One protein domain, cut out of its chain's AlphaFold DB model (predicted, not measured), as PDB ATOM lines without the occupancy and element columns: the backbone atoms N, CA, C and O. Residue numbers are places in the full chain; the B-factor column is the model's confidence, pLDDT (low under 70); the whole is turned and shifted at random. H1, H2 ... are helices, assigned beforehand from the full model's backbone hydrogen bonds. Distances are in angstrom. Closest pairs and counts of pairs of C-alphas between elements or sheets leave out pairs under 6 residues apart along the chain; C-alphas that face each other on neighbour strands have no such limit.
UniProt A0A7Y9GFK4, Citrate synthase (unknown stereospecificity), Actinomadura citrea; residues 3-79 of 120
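AT A GLANCE: This is residues 3 to 79 of the 120 residues of the protein "Citrate synthase (unknown stereospecificity)" of Actinomadura citrea (UniProt A0A7Y9GFK4). Three helices, H2, H3 and H4, make a small bundle, their centres at the corners of a triangle; H4 packs on both others, while H2 and H3 come near each other less closely. A short fourth helix, H1, sits apart from these three, and a long loop, residues 8 to 24, leads from it past the end of the bundle where H2 and H4 begin and H3 ends. The printed part has 77 residues with four named helices, in the order H1, H2, H3, H4, and no named strand; the class is all helix. The whole is compact, with a radius of gyration of the C-alphas of 12.6 A, and rounded, spanning 34 by 27 by 24 A.

HOW THE PARTS SIT: H1, residues 3 to 7, touches no helix and is apart from H2, residues 25 to 37, from H3, residues 42 to 56, and from H4, residues 64 to 74. H2 and H3 are close but not clearly touching; their closest C-alphas, those of Arg 35 and Leu 44, are 7.2 A apart. They run opposite ways at a shallow tilt of 34.6 degrees, only just short of steep. H2 and H4 touch, and their closest C-alphas, those of Ala 27 and Val 64, are 4.1 A apart. These two run the same way at a shallow tilt of 14 degrees, with 9.4 A from centre to centre. H3 and H4 form a helical hairpin, running opposite ways at a shallow tilt of 32 degrees. H3 touches H4 with residues 43 to 47 alone, and the closest C-alphas, those of Arg 43 and Val 74, are 5.4 A apart. In H1, H2, H3 and H4 every O i to N i+4 pair is within hydrogen-bond range.

IN THESE COORDINATES: H1 runs from Gly 3, with its C-alpha at (3.712, 2.458, 57.264), to Arg 7, and measures 6.2 A from first to last C-alpha. H2 begins at Gly 25, C-alpha (-15.267, 5.627, 38.239), and reaches Ala 37 over 18.5 A. H3, the longest helix with 15 residues, runs from Asp 42 to Arg 56 over 21.0 A. H4 runs from Val 64 over 15.3 A to Val 74, whose C-alpha is at (-7.549, -12.694, 42.076).

THE WHOLE: The two C-alphas farthest apart, those of Gly 8 and Ala 37, are 36.3 A from each other. The printed part, residues 3 to 79, has no cut. The link from H1 to H2 is long, with 17 residues; that from H2 to H3 is tight, with 4, and that from H3 to H4 is short, with 7. The mean pLDDT of the printed part is 92.1, and residues 3 to 9 are under 70.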
ATOM      1  N   GLY A   3       3.978   1.548  56.142       60.31
ATOM      2  CA  GLY A   3       3.712   2.458  57.264       60.31
ATOM      3  C   GLY A   3       4.714   3.613  57.406       60.31
ATOM      4  O   GLY A   3       4.353   4.669  57.903       60.31
ATOM      5  N   GLU A   4       5.953   3.446  56.938       60.53
ATOM      6  CA  GLU A   4       6.967   4.516  56.918       60.53
ATOM      7  C   GLU A   4       6.780   5.485  55.747       60.53
ATOM      8  O   GLU A   4       6.868   6.688  55.953       60.53
ATOM      9  N   ARG A   5       6.442   4.986  54.549       59.59
ATOM     10  CA  ARG A   5       6.148   5.826  53.370       59.59
ATOM     11  C   ARG A   5       4.904   6.681  53.605       59.59
ATOM     12  O   ARG A   5       4.889   7.864  53.287       59.59
ATOM     13  N   LEU A   6       3.905   6.094  54.268       59.22
ATOM     14  CA  LEU A   6       2.711   6.788  54.748       59.22
ATOM     15  C   LEU A   6       3.045   7.887  55.767       59.22
ATOM     16  O   LEU A   6       2.525   8.993  55.662       59.22
ATOM     17  N   ARG A   7       3.941   7.612  56.725       60.50
ATOM     18  CA  ARG A   7       4.422   8.619  57.690       60.50
ATOM     19  C   ARG A   7       5.259   9.722  57.035       60.50
ATOM     20  O   ARG A   7       5.248  10.841  57.530       60.50
ATOM     21  N   GLY A   8       5.950   9.417  55.938       65.62
ATOM     22  CA  GLY A   8       6.719  10.378  55.142       65.62
ATOM     23  C   GLY A   8       5.884  11.236  54.186       65.62
ATOM     24  O   GLY A   8       6.443  12.106  53.523       65.62
ATOM     25  N   GLY A   9       4.566  11.012  54.091       63.47
ATOM     26  CA  GLY A   9       3.688  11.744  53.171       63.47
ATOM     27  C   GLY A   9       3.894  11.391  51.694       63.47
ATOM     28  O   GLY A   9       3.493  12.153  50.813       63.47
ATOM     29  N   GLU A  10       4.527  10.253  51.399       74.12
ATOM     30  CA  GLU A  10       4.739   9.811  50.025       74.12
ATOM     31  C   GLU A  10       3.428   9.375  49.361       74.12
ATOM     32  O   GLU A  10       2.509   8.856  50.001       74.12
ATOM     33  N   ARG A  11       3.360   9.522  48.032       81.50
ATOM     34  CA  ARG A  11       2.235   8.990  47.258       81.50
ATOM     35  C   ARG A  11       2.230   7.466  47.324       81.50
ATOM     36  O   ARG A  11       3.246   6.818  47.067       81.50
ATOM     37  N   VAL A  12       1.055   6.913  47.593       88.69
ATOM     38  CA  VAL A  12       0.816   5.470  47.576       88.69
ATOM     39  C   VAL A  12       0.357   5.066  46.169       88.69
ATOM     40  O   VAL A  12      -0.656   5.590  45.703       88.69
ATOM     41  N   PRO A  13       1.074   4.167  45.469       91.31
ATOM     42  CA  PRO A  13       0.636   3.654  44.172       91.31
ATOM     43  C   PRO A  13      -0.763   3.032  44.248       91.31
ATOM     44  O   PRO A  13      -1.106   2.403  45.246       91.31
ATOM     45  N   GLY A  14      -1.568   3.214  43.200       93.56
ATOM     46  CA  GLY A  14      -2.966   2.773  43.176       93.56
ATOM     47  C   GLY A  14      -3.957   3.735  43.842       93.56
ATOM     48  O   GLY A  14      -5.159   3.491  43.789       93.56
ATOM     49  N   PHE A  15      -3.497   4.843  44.436       94.88
ATOM     50  CA  PHE A  15      -4.361   5.827  45.092       94.88
ATOM     51  C   PHE A  15      -4.138   7.241  44.556       94.88
ATOM     52  O   PHE A  15      -3.014   7.700  44.342       94.88
ATOM     53  N   GLY A  16      -5.245   7.960  44.389       93.25
ATOM     54  CA  GLY A  16      -5.279   9.334  43.914       93.25
ATOM     55  C   GLY A  16      -5.233   9.453  42.395       93.25
ATOM     56  O   GLY A  16      -4.802   8.558  41.666       93.25
ATOM     57  N   HIS A  17      -5.707  10.600  41.913       93.69
ATOM     58  CA  HIS A  17      -5.789  10.907  40.493       93.69
ATOM     59  C   HIS A  17      -5.670  12.424  40.278       93.69
ATOM     60  O   HIS A  17      -6.163  13.208  41.085       93.69
ATOM     61  N   SER A  18      -5.026  12.858  39.189       90.25
ATOM     62  CA  SER A  18      -4.845  14.290  38.880       90.25
ATOM     63  C   SER A  18      -6.150  14.978  38.456       90.25
ATOM     64  O   SER A  18      -6.410  16.114  38.835       90.25
ATOM     65  N   VAL A  19      -6.972  14.275  37.673       92.38
ATOM     66  CA  VAL A  19      -8.285  14.745  37.193       92.38
ATOM     67  C   VAL A  19      -9.435  14.414  38.158       92.38
ATOM     68  O   VAL A  19     -10.192  15.305  38.543       92.38
ATOM     69  N   TYR A  20      -9.582  13.149  38.569       90.12
ATOM     70  CA  TYR A  20     -10.710  12.701  39.387       90.12
ATOM     71  C   TYR A  20     -10.510  12.992  40.878       90.12
ATOM     72  O   TYR A  20      -9.854  12.237  41.592       90.12
ATOM     73  N   ARG A  21     -11.118  14.080  41.364       86.19
ATOM     74  CA  ARG A  21     -11.050  14.468  42.785       86.19
ATOM     75  C   ARG A  21     -12.022  13.696  43.680       86.19
ATOM     76  O   ARG A  21     -11.746  13.533  44.861       86.19
ATOM     77  N   SER A  22     -13.130  13.213  43.117       87.69
ATOM     78  CA  SER A  22     -14.198  12.507  43.846       87.69
ATOM     79  C   SER A  22     -14.115  10.979  43.737       87.69
ATOM     80  O   SER A  22     -15.053  10.292  44.126       87.69
ATOM     81  N   GLY A  23     -13.008  10.448  43.208       89.75
ATOM     82  CA  GLY A  23     -12.817   9.018  42.955       89.75
ATOM     83  C   GLY A  23     -12.844   8.655  41.472       89.75
ATOM     84  O   GLY A  23     -13.438   9.349  40.648       89.75
ATOM     85  N   ASP A  24     -12.152   7.571  41.129       96.62
ATOM     86  CA  ASP A  24     -12.043   7.066  39.761       96.62
ATOM     87  C   ASP A  24     -13.181   6.079  39.462       96.62
ATOM     88  O   ASP A  24     -13.201   4.958  39.973       96.62
ATOM     89  N   GLY A  25     -14.126   6.475  38.604       96.31
ATOM     90  CA  GLY A  25     -15.267   5.627  38.239       96.31
ATOM     91  C   GLY A  25     -14.866   4.304  37.571       96.31
ATOM     92  O   GLY A  25     -15.578   3.311  37.695       96.31
ATOM     93  N   ARG A  26     -13.696   4.251  36.921       96.62
ATOM     94  CA  ARG A  26     -13.170   3.013  36.322       96.62
ATOM     95  C   ARG A  26     -12.695   2.047  37.397       96.62
ATOM     96  O   ARG A  26     -12.878   0.843  37.259       96.62
ATOM     97  N   ALA A  27     -12.092   2.582  38.460       97.50
ATOM     98  CA  ALA A  27     -11.644   1.790  39.594       97.50
ATOM     99  C   ALA A  27     -12.835   1.121  40.287       97.50
ATOM    100  O   ALA A  27     -12.786  -0.080  40.551       97.50
ATOM    101  N   ALA A  28     -13.908   1.891  40.511       97.44
ATOM    102  CA  ALA A  28     -15.157   1.399  41.083       97.44
ATOM    103  C   ALA A  28     -15.770   0.285  40.223       97.44
ATOM    104  O   ALA A  28     -15.953  -0.827  40.711       97.44
ATOM    105  N   LEU A  29     -15.970   0.548  38.925       98.25
ATOM    106  CA  LEU A  29     -16.531  -0.432  37.996       98.25
ATOM    107  C   LEU A  29     -15.712  -1.729  37.955       98.25
ATOM    108  O   LEU A  29     -16.276  -2.819  38.017       98.25
ATOM    109  N   LEU A  30     -14.382  -1.632  37.858       98.06
ATOM    110  CA  LEU A  30     -13.533  -2.820  37.792       98.06
ATOM    111  C   LEU A  30     -13.556  -3.610  39.108       98.06
ATOM    112  O   LEU A  30     -13.608  -4.836  39.067       98.06
ATOM    113  N   MET A  31     -13.579  -2.941  40.265       98.38
ATOM    114  CA  MET A  31     -13.738  -3.636  41.548       98.38
ATOM    115  C   MET A  31     -15.082  -4.356  41.647       98.38
ATOM    116  O   MET A  31     -15.111  -5.491  42.113       98.38
ATOM    117  N   ASP A  32     -16.175  -3.752  41.179       98.56
ATOM    118  CA  ASP A  32     -17.491  -4.398  41.184       98.56
ATOM    119  C   ASP A  32     -17.510  -5.662  40.316       98.56
ATOM    120  O   ASP A  32     -18.052  -6.692  40.724       98.56
ATOM    121  N   LEU A  33     -16.835  -5.633  39.163       98.50
ATOM    122  CA  LEU A  33     -16.664  -6.815  38.315       98.50
ATOM    123  C   LEU A  33     -15.823  -7.902  38.998       98.50
ATOM    124  O   LEU A  33     -16.193  -9.073  38.951       98.50
ATOM    125  N   VAL A  34     -14.721  -7.537  39.661       98.19
ATOM    126  CA  VAL A  34     -13.884  -8.499  40.400       98.19
ATOM    127  C   VAL A  34     -14.666  -9.124  41.561       98.19
ATOM    128  O   VAL A  34     -14.602 -10.340  41.750       98.19
ATOM    129  N   ARG A  35     -15.455  -8.330  42.298       98.38
ATOM    130  CA  ARG A  35     -16.339  -8.817  43.370       98.38
ATOM    131  C   ARG A  35     -17.355  -9.826  42.862       98.38
ATOM    132  O   ARG A  35     -17.544 -10.865  43.487       98.38
ATOM    133  N   ALA A  36     -17.994  -9.521  41.734       98.38
ATOM    134  CA  ALA A  36     -18.979 -10.403  41.125       98.38
ATOM    135  C   ALA A  36     -18.348 -11.699  40.588       98.38
ATOM    136  O   ALA A  36     -18.959 -12.760  40.679       98.38
ATOM    137  N   ALA A  37     -17.131 -11.622  40.044       97.69
ATOM    138  CA  ALA A  37     -16.452 -12.760  39.433       97.69
ATOM    139  C   ALA A  37     -15.818 -13.727  40.445       97.69
ATOM    140  O   ALA A  37     -15.688 -14.913  40.147       97.69
ATOM    141  N   ALA A  38     -15.405 -13.243  41.620       97.31
ATOM    142  CA  ALA A  38     -14.671 -14.043  42.602       97.31
ATOM    143  C   ALA A  38     -15.162 -13.832  44.048       97.31
ATOM    144  O   ALA A  38     -14.367 -13.476  44.928       97.31
ATOM    145  N   PRO A  39     -16.462 -14.044  44.328       96.81
ATOM    146  CA  PRO A  39     -16.998 -13.875  45.673       96.81
ATOM    147  C   PRO A  39     -16.302 -14.824  46.659       96.81
ATOM    148  O   PRO A  39     -16.126 -16.008  46.385       96.81
ATOM    149  N   GLY A  40     -15.896 -14.299  47.818       95.12
ATOM    150  CA  GLY A  40     -15.242 -15.081  48.875       95.12
ATOM    151  C   GLY A  40     -13.771 -15.438  48.622       95.12
ATOM    152  O   GLY A  40     -13.191 -16.166  49.417       95.12
ATOM    153  N   HIS A  41     -13.149 -14.937  47.551       98.25
ATOM    154  CA  HIS A  41     -11.746 -15.224  47.253       98.25
ATOM    155  C   HIS A  41     -10.789 -14.487  48.215       98.25
ATOM    156  O   HIS A  41     -10.875 -13.268  48.367       98.25
ATOM    157  N   ASP A  42      -9.797 -15.178  48.785       98.12
ATOM    158  CA  ASP A  42      -8.874 -14.610  49.789       98.12
ATOM    159  C   ASP A  42      -8.150 -13.342  49.313       98.12
ATOM    160  O   ASP A  42      -8.039 -12.348  50.029       98.12
ATOM    161  N   ARG A  43      -7.675 -13.341  48.061       97.75
ATOM    162  CA  ARG A  43      -7.018 -12.161  47.466       97.75
ATOM    163  C   ARG A  43      -7.965 -10.973  47.262       97.75
ATOM    164  O   ARG A  43      -7.512  -9.835  47.349       97.75
ATOM    165  N   LEU A  44      -9.258 -11.221  47.039       98.38
ATOM    166  CA  LEU A  44     -10.263 -10.159  47.028       98.38
ATOM    167  C   LEU A  44     -10.456  -9.617  48.448       98.38
ATOM    168  O   LEU A  44     -10.410  -8.406  48.638       98.38
ATOM    169  N   ALA A  45     -10.576 -10.488  49.455       98.38
ATOM    170  CA  ALA A  45     -10.676 -10.067  50.854       98.38
ATOM    171  C   ALA A  45      -9.465  -9.223  51.297       98.38
ATOM    172  O   ALA A  45      -9.628  -8.210  51.977       98.38
ATOM    173  N   ALA A  46      -8.255  -9.580  50.856       97.88
ATOM    174  CA  ALA A  46      -7.056  -8.782  51.092       97.88
ATOM    175  C   ALA A  46      -7.132  -7.396  50.424       97.88
ATOM    176  O   ALA A  46      -6.786  -6.397  51.055       97.88
ATOM    177  N   ALA A  47      -7.613  -7.310  49.179       97.69
ATOM    178  CA  ALA A  47      -7.818  -6.030  48.506       97.69
ATOM    179  C   ALA A  47      -8.849  -5.153  49.247       97.69
ATOM    180  O   ALA A  47      -8.590  -3.972  49.478       97.69
ATOM    181  N   GLU A  48      -9.969  -5.722  49.699       98.06
ATOM    182  CA  GLU A  48     -10.973  -5.002  50.501       98.06
ATOM    183  C   GLU A  48     -10.401  -4.507  51.837       98.06
ATOM    184  O   GLU A  48     -10.652  -3.372  52.240       98.06
ATOM    185  N   ALA A  49      -9.574  -5.316  52.507       97.88
ATOM    186  CA  ALA A  49      -8.900  -4.906  53.737       97.88
ATOM    187  C   ALA A  49      -7.949  -3.720  53.501       97.88
ATOM    188  O   ALA A  49      -7.903  -2.791  54.308       97.88
ATOM    189  N   VAL A  50      -7.231  -3.708  52.371       96.56
ATOM    190  CA  VAL A  50      -6.390  -2.568  51.978       96.56
ATOM    191  C   VAL A  50      -7.237  -1.322  51.710       96.56
ATOM    192  O   VAL A  50      -6.854  -0.239  52.149       96.56
ATOM    193  N   LEU A  51      -8.392  -1.447  51.046       96.88
ATOM    194  CA  LEU A  51      -9.311  -0.320  50.835       96.88
ATOM    195  C   LEU A  51      -9.854   0.237  52.156       96.88
ATOM    196  O   LEU A  51      -9.879   1.456  52.344       96.88
ATOM    197  N   ALA A  52     -10.247  -0.638  53.083       97.25
ATOM    198  CA  ALA A  52     -10.730  -0.243  54.402       97.25
ATOM    199  C   ALA A  52      -9.648   0.505  55.198       97.25
ATOM    200  O   ALA A  52      -9.909   1.565  55.773       97.25
ATOM    201  N   GLU A  53      -8.416  -0.001  55.181       95.12
ATOM    202  CA  GLU A  53      -7.286   0.637  55.853       95.12
ATOM    203  C   GLU A  53      -6.901   1.970  55.195       95.12
ATOM    204  O   GLU A  53      -6.667   2.962  55.886       95.12
ATOM    205  N   ALA A  54      -6.906   2.039  53.862       92.94
ATOM    206  CA  ALA A  54      -6.678   3.275  53.120       92.94
ATOM    207  C   ALA A  54      -7.713   4.353  53.479       92.94
ATOM    208  O   ALA A  54      -7.348   5.508  53.708       92.94
ATOM    209  N   ALA A  55      -8.990   3.973  53.601       93.12
ATOM    210  CA  ALA A  55     -10.052   4.871  54.042       93.12
ATOM    211  C   ALA A  55      -9.844   5.337  55.494       93.12
ATOM    212  O   ALA A  55      -9.955   6.531  55.780       93.12
ATOM    213  N   ARG A  56      -9.463   4.425  56.402       94.88
ATOM    214  CA  ARG A  56      -9.143   4.748  57.805       94.88
ATOM    215  C   ARG A  56      -7.997   5.756  57.912       94.88
ATOM    216  O   ARG A  56      -8.042   6.665  58.740       94.88
ATOM    217  N   LEU A  57      -6.993   5.612  57.053       91.25
ATOM    218  CA  LEU A  57      -5.839   6.504  56.949       91.25
ATOM    219  C   LEU A  57      -6.112   7.773  56.127       91.25
ATOM    220  O   LEU A  57      -5.218   8.606  55.996       91.25
ATOM    221  N   ARG A  58      -7.335   7.947  55.601       91.56
ATOM    222  CA  ARG A  58      -7.742   9.079  54.752       91.56
ATOM    223  C   ARG A  58      -6.835   9.265  53.534       91.56
ATOM    224  O   ARG A  58      -6.531  10.392  53.141       91.56
ATOM    225  N   LEU A  59      -6.400   8.158  52.938       91.44
ATOM    226  CA  LEU A  59      -5.706   8.205  51.659       91.44
ATOM    227  C   LEU A  59      -6.644   8.725  50.562       91.44
ATOM    228  O   LEU A  59      -7.869   8.608  50.681       91.44
ATOM    229  N   PRO A  60      -6.089   9.287  49.473       92.94
ATOM    230  CA  PRO A  60      -6.868   9.560  48.273       92.94
ATOM    231  C   PRO A  60      -7.620   8.309  47.800       92.94
ATOM    232  O   PRO A  60      -7.162   7.195  48.028       92.94
ATOM    233  N   ALA A  61      -8.748   8.484  47.110       94.44
ATOM    234  CA  ALA A  61      -9.536   7.369  46.581       94.44
ATOM    235  C   ALA A  61      -8.703   6.439  45.668       94.44
ATOM    236  O   ALA A  61      -7.792   6.929  44.988       94.44
ATOM    237  N   PRO A  62      -9.005   5.126  45.613       96.62
ATOM    238  CA  PRO A  62      -8.311   4.210  44.716       96.62
ATOM    239  C   PRO A  62      -8.520   4.621  43.254       96.62
ATOM    240  O   PRO A  62      -9.577   5.136  42.875       96.62
ATOM    241  N   ASN A  63      -7.500   4.394  42.437       97.06
ATOM    242  CA  ASN A  63      -7.550   4.582  40.994       97.06
ATOM    243  C   ASN A  63      -7.579   3.227  40.268       97.06
ATOM    244  O   ASN A  63      -7.536   2.167  40.893       97.06
ATOM    245  N   VAL A  64      -7.696   3.261  38.938       97.19
ATOM    246  CA  VAL A  64      -7.813   2.043  38.122       97.19
ATOM    247  C   VAL A  64      -6.660   1.048  38.321       97.19
ATOM    248  O   VAL A  64      -6.883  -0.155  38.203       97.19
ATOM    249  N   ASP A  65      -5.460   1.512  38.683       96.62
ATOM    250  CA  ASP A  65      -4.295   0.646  38.883       96.62
ATOM    251  C   ASP A  65      -4.471  -0.248  40.116       96.62
ATOM    252  O   ASP A  65      -4.086  -1.417  40.088       96.62
ATOM    253  N   PHE A  66      -5.118   0.256  41.176       97.31
ATOM    254  CA  PHE A  66      -5.475  -0.573  42.332       97.31
ATOM    255  C   PHE A  66      -6.399  -1.720  41.916       97.31
ATOM    256  O   PHE A  66      -6.155  -2.879  42.249       97.31
ATOM    257  N   SER A  67      -7.441  -1.410  41.143       97.81
ATOM    258  CA  SER A  67      -8.406  -2.410  40.687       97.81
ATOM    259  C   SER A  67      -7.780  -3.419  39.714       97.81
ATOM    260  O   SER A  67      -8.124  -4.598  39.754       97.81
ATOM    261  N   LEU A  68      -6.821  -2.998  38.879       98.00
ATOM    262  CA  LEU A  68      -6.032  -3.899  38.028       98.00
ATOM    263  C   LEU A  68      -5.127  -4.821  38.852       98.00
ATOM    264  O   LEU A  68      -5.018  -6.006  38.536       98.00
ATOM    265  N   ALA A  69      -4.514  -4.313  39.923       97.12
ATOM    266  CA  ALA A  69      -3.738  -5.134  40.846       97.12
ATOM    267  C   ALA A  69      -4.625  -6.160  41.570       97.12
ATOM    268  O   ALA A  69      -4.247  -7.328  41.673       97.12
ATOM    269  N   ALA A  70      -5.825  -5.762  42.008       97.50
ATOM    270  CA  ALA A  70      -6.804  -6.668  42.608       97.50
ATOM    271  C   ALA A  70      -7.249  -7.760  41.620       97.50
ATOM    272  O   ALA A  70      -7.224  -8.940  41.967       97.50
ATOM    273  N   LEU A  71      -7.574  -7.388  40.375       98.00
ATOM    274  CA  LEU A  71      -7.883  -8.337  39.304       98.00
ATOM    275  C   LEU A  71      -6.727  -9.318  39.078       98.00
ATOM    276  O   LEU A  71      -6.945 -10.527  39.072       98.00
ATOM    277  N   GLY A  72      -5.505  -8.809  38.904       97.69
ATOM    278  CA  GLY A  72      -4.329  -9.637  38.645       97.69
ATOM    279  C   GLY A  72      -4.043 -10.607  39.785       97.69
ATOM    280  O   GLY A  72      -3.775 -11.784  39.542       97.69
ATOM    281  N   ALA A  73      -4.187 -10.146  41.029       96.94
ATOM    282  CA  ALA A  73      -4.077 -10.993  42.202       96.94
ATOM    283  C   ALA A  73      -5.153 -12.086  42.184       96.94
ATOM    284  O   ALA A  73      -4.815 -13.265  42.236       96.94
ATOM    285  N   VAL A  74      -6.433 -11.732  42.072       97.94
ATOM    286  CA  VAL A  74      -7.549 -12.694  42.076       97.94
ATOM    287  C   VAL A  74      -7.418 -13.725  40.952       97.94
ATOM    288  O   VAL A  74      -7.534 -14.917  41.208       97.94
ATOM    289  N   ALA A  75      -7.086 -13.294  39.736       97.31
ATOM    290  CA  ALA A  75      -6.940 -14.175  38.578       97.31
ATOM    291  C   ALA A  75      -5.614 -14.965  38.550       97.31
ATOM    292  O   ALA A  75      -5.401 -15.769  37.647       97.31
ATOM    293  N   GLY A  76      -4.711 -14.748  39.515       97.19
ATOM    294  CA  GLY A  76      -3.423 -15.446  39.580       97.19
ATOM    295  C   GLY A  76      -2.476 -15.105  38.435       97.19
ATOM    296  O   GLY A  76      -1.693 -15.954  38.014       97.19
ATOM    297  N   LEU A  77      -2.545 -13.872  37.934       96.88
ATOM    298  CA  LEU A  77      -1.685 -13.412  36.854       96.88
ATOM    299  C   LEU A  77      -0.250 -13.193  37.342       96.88
ATOM    300  O   LEU A  77       0.012 -12.933  38.518       96.88
ATOM    301  N   VAL A  78       0.689 -13.273  36.401       96.69
ATOM    302  CA  VAL A  78       2.102 -12.988  36.665       96.69
ATOM    303  C   VAL A  78       2.310 -11.512  37.046       96.69
ATOM    304  O   VAL A  78       1.544 -10.649  36.599       96.69
ATOM    305  N   PRO A  79       3.348 -11.181  37.840       91.25
ATOM    306  CA  PRO A  79       3.703  -9.789  38.113       91.25
ATOM    307  C   PRO A  79       3.885  -8.989  36.813       91.25
ATOM    308  O   PRO A  79       4.493  -9.483  35.866       91.25
TER     309      PRO A  79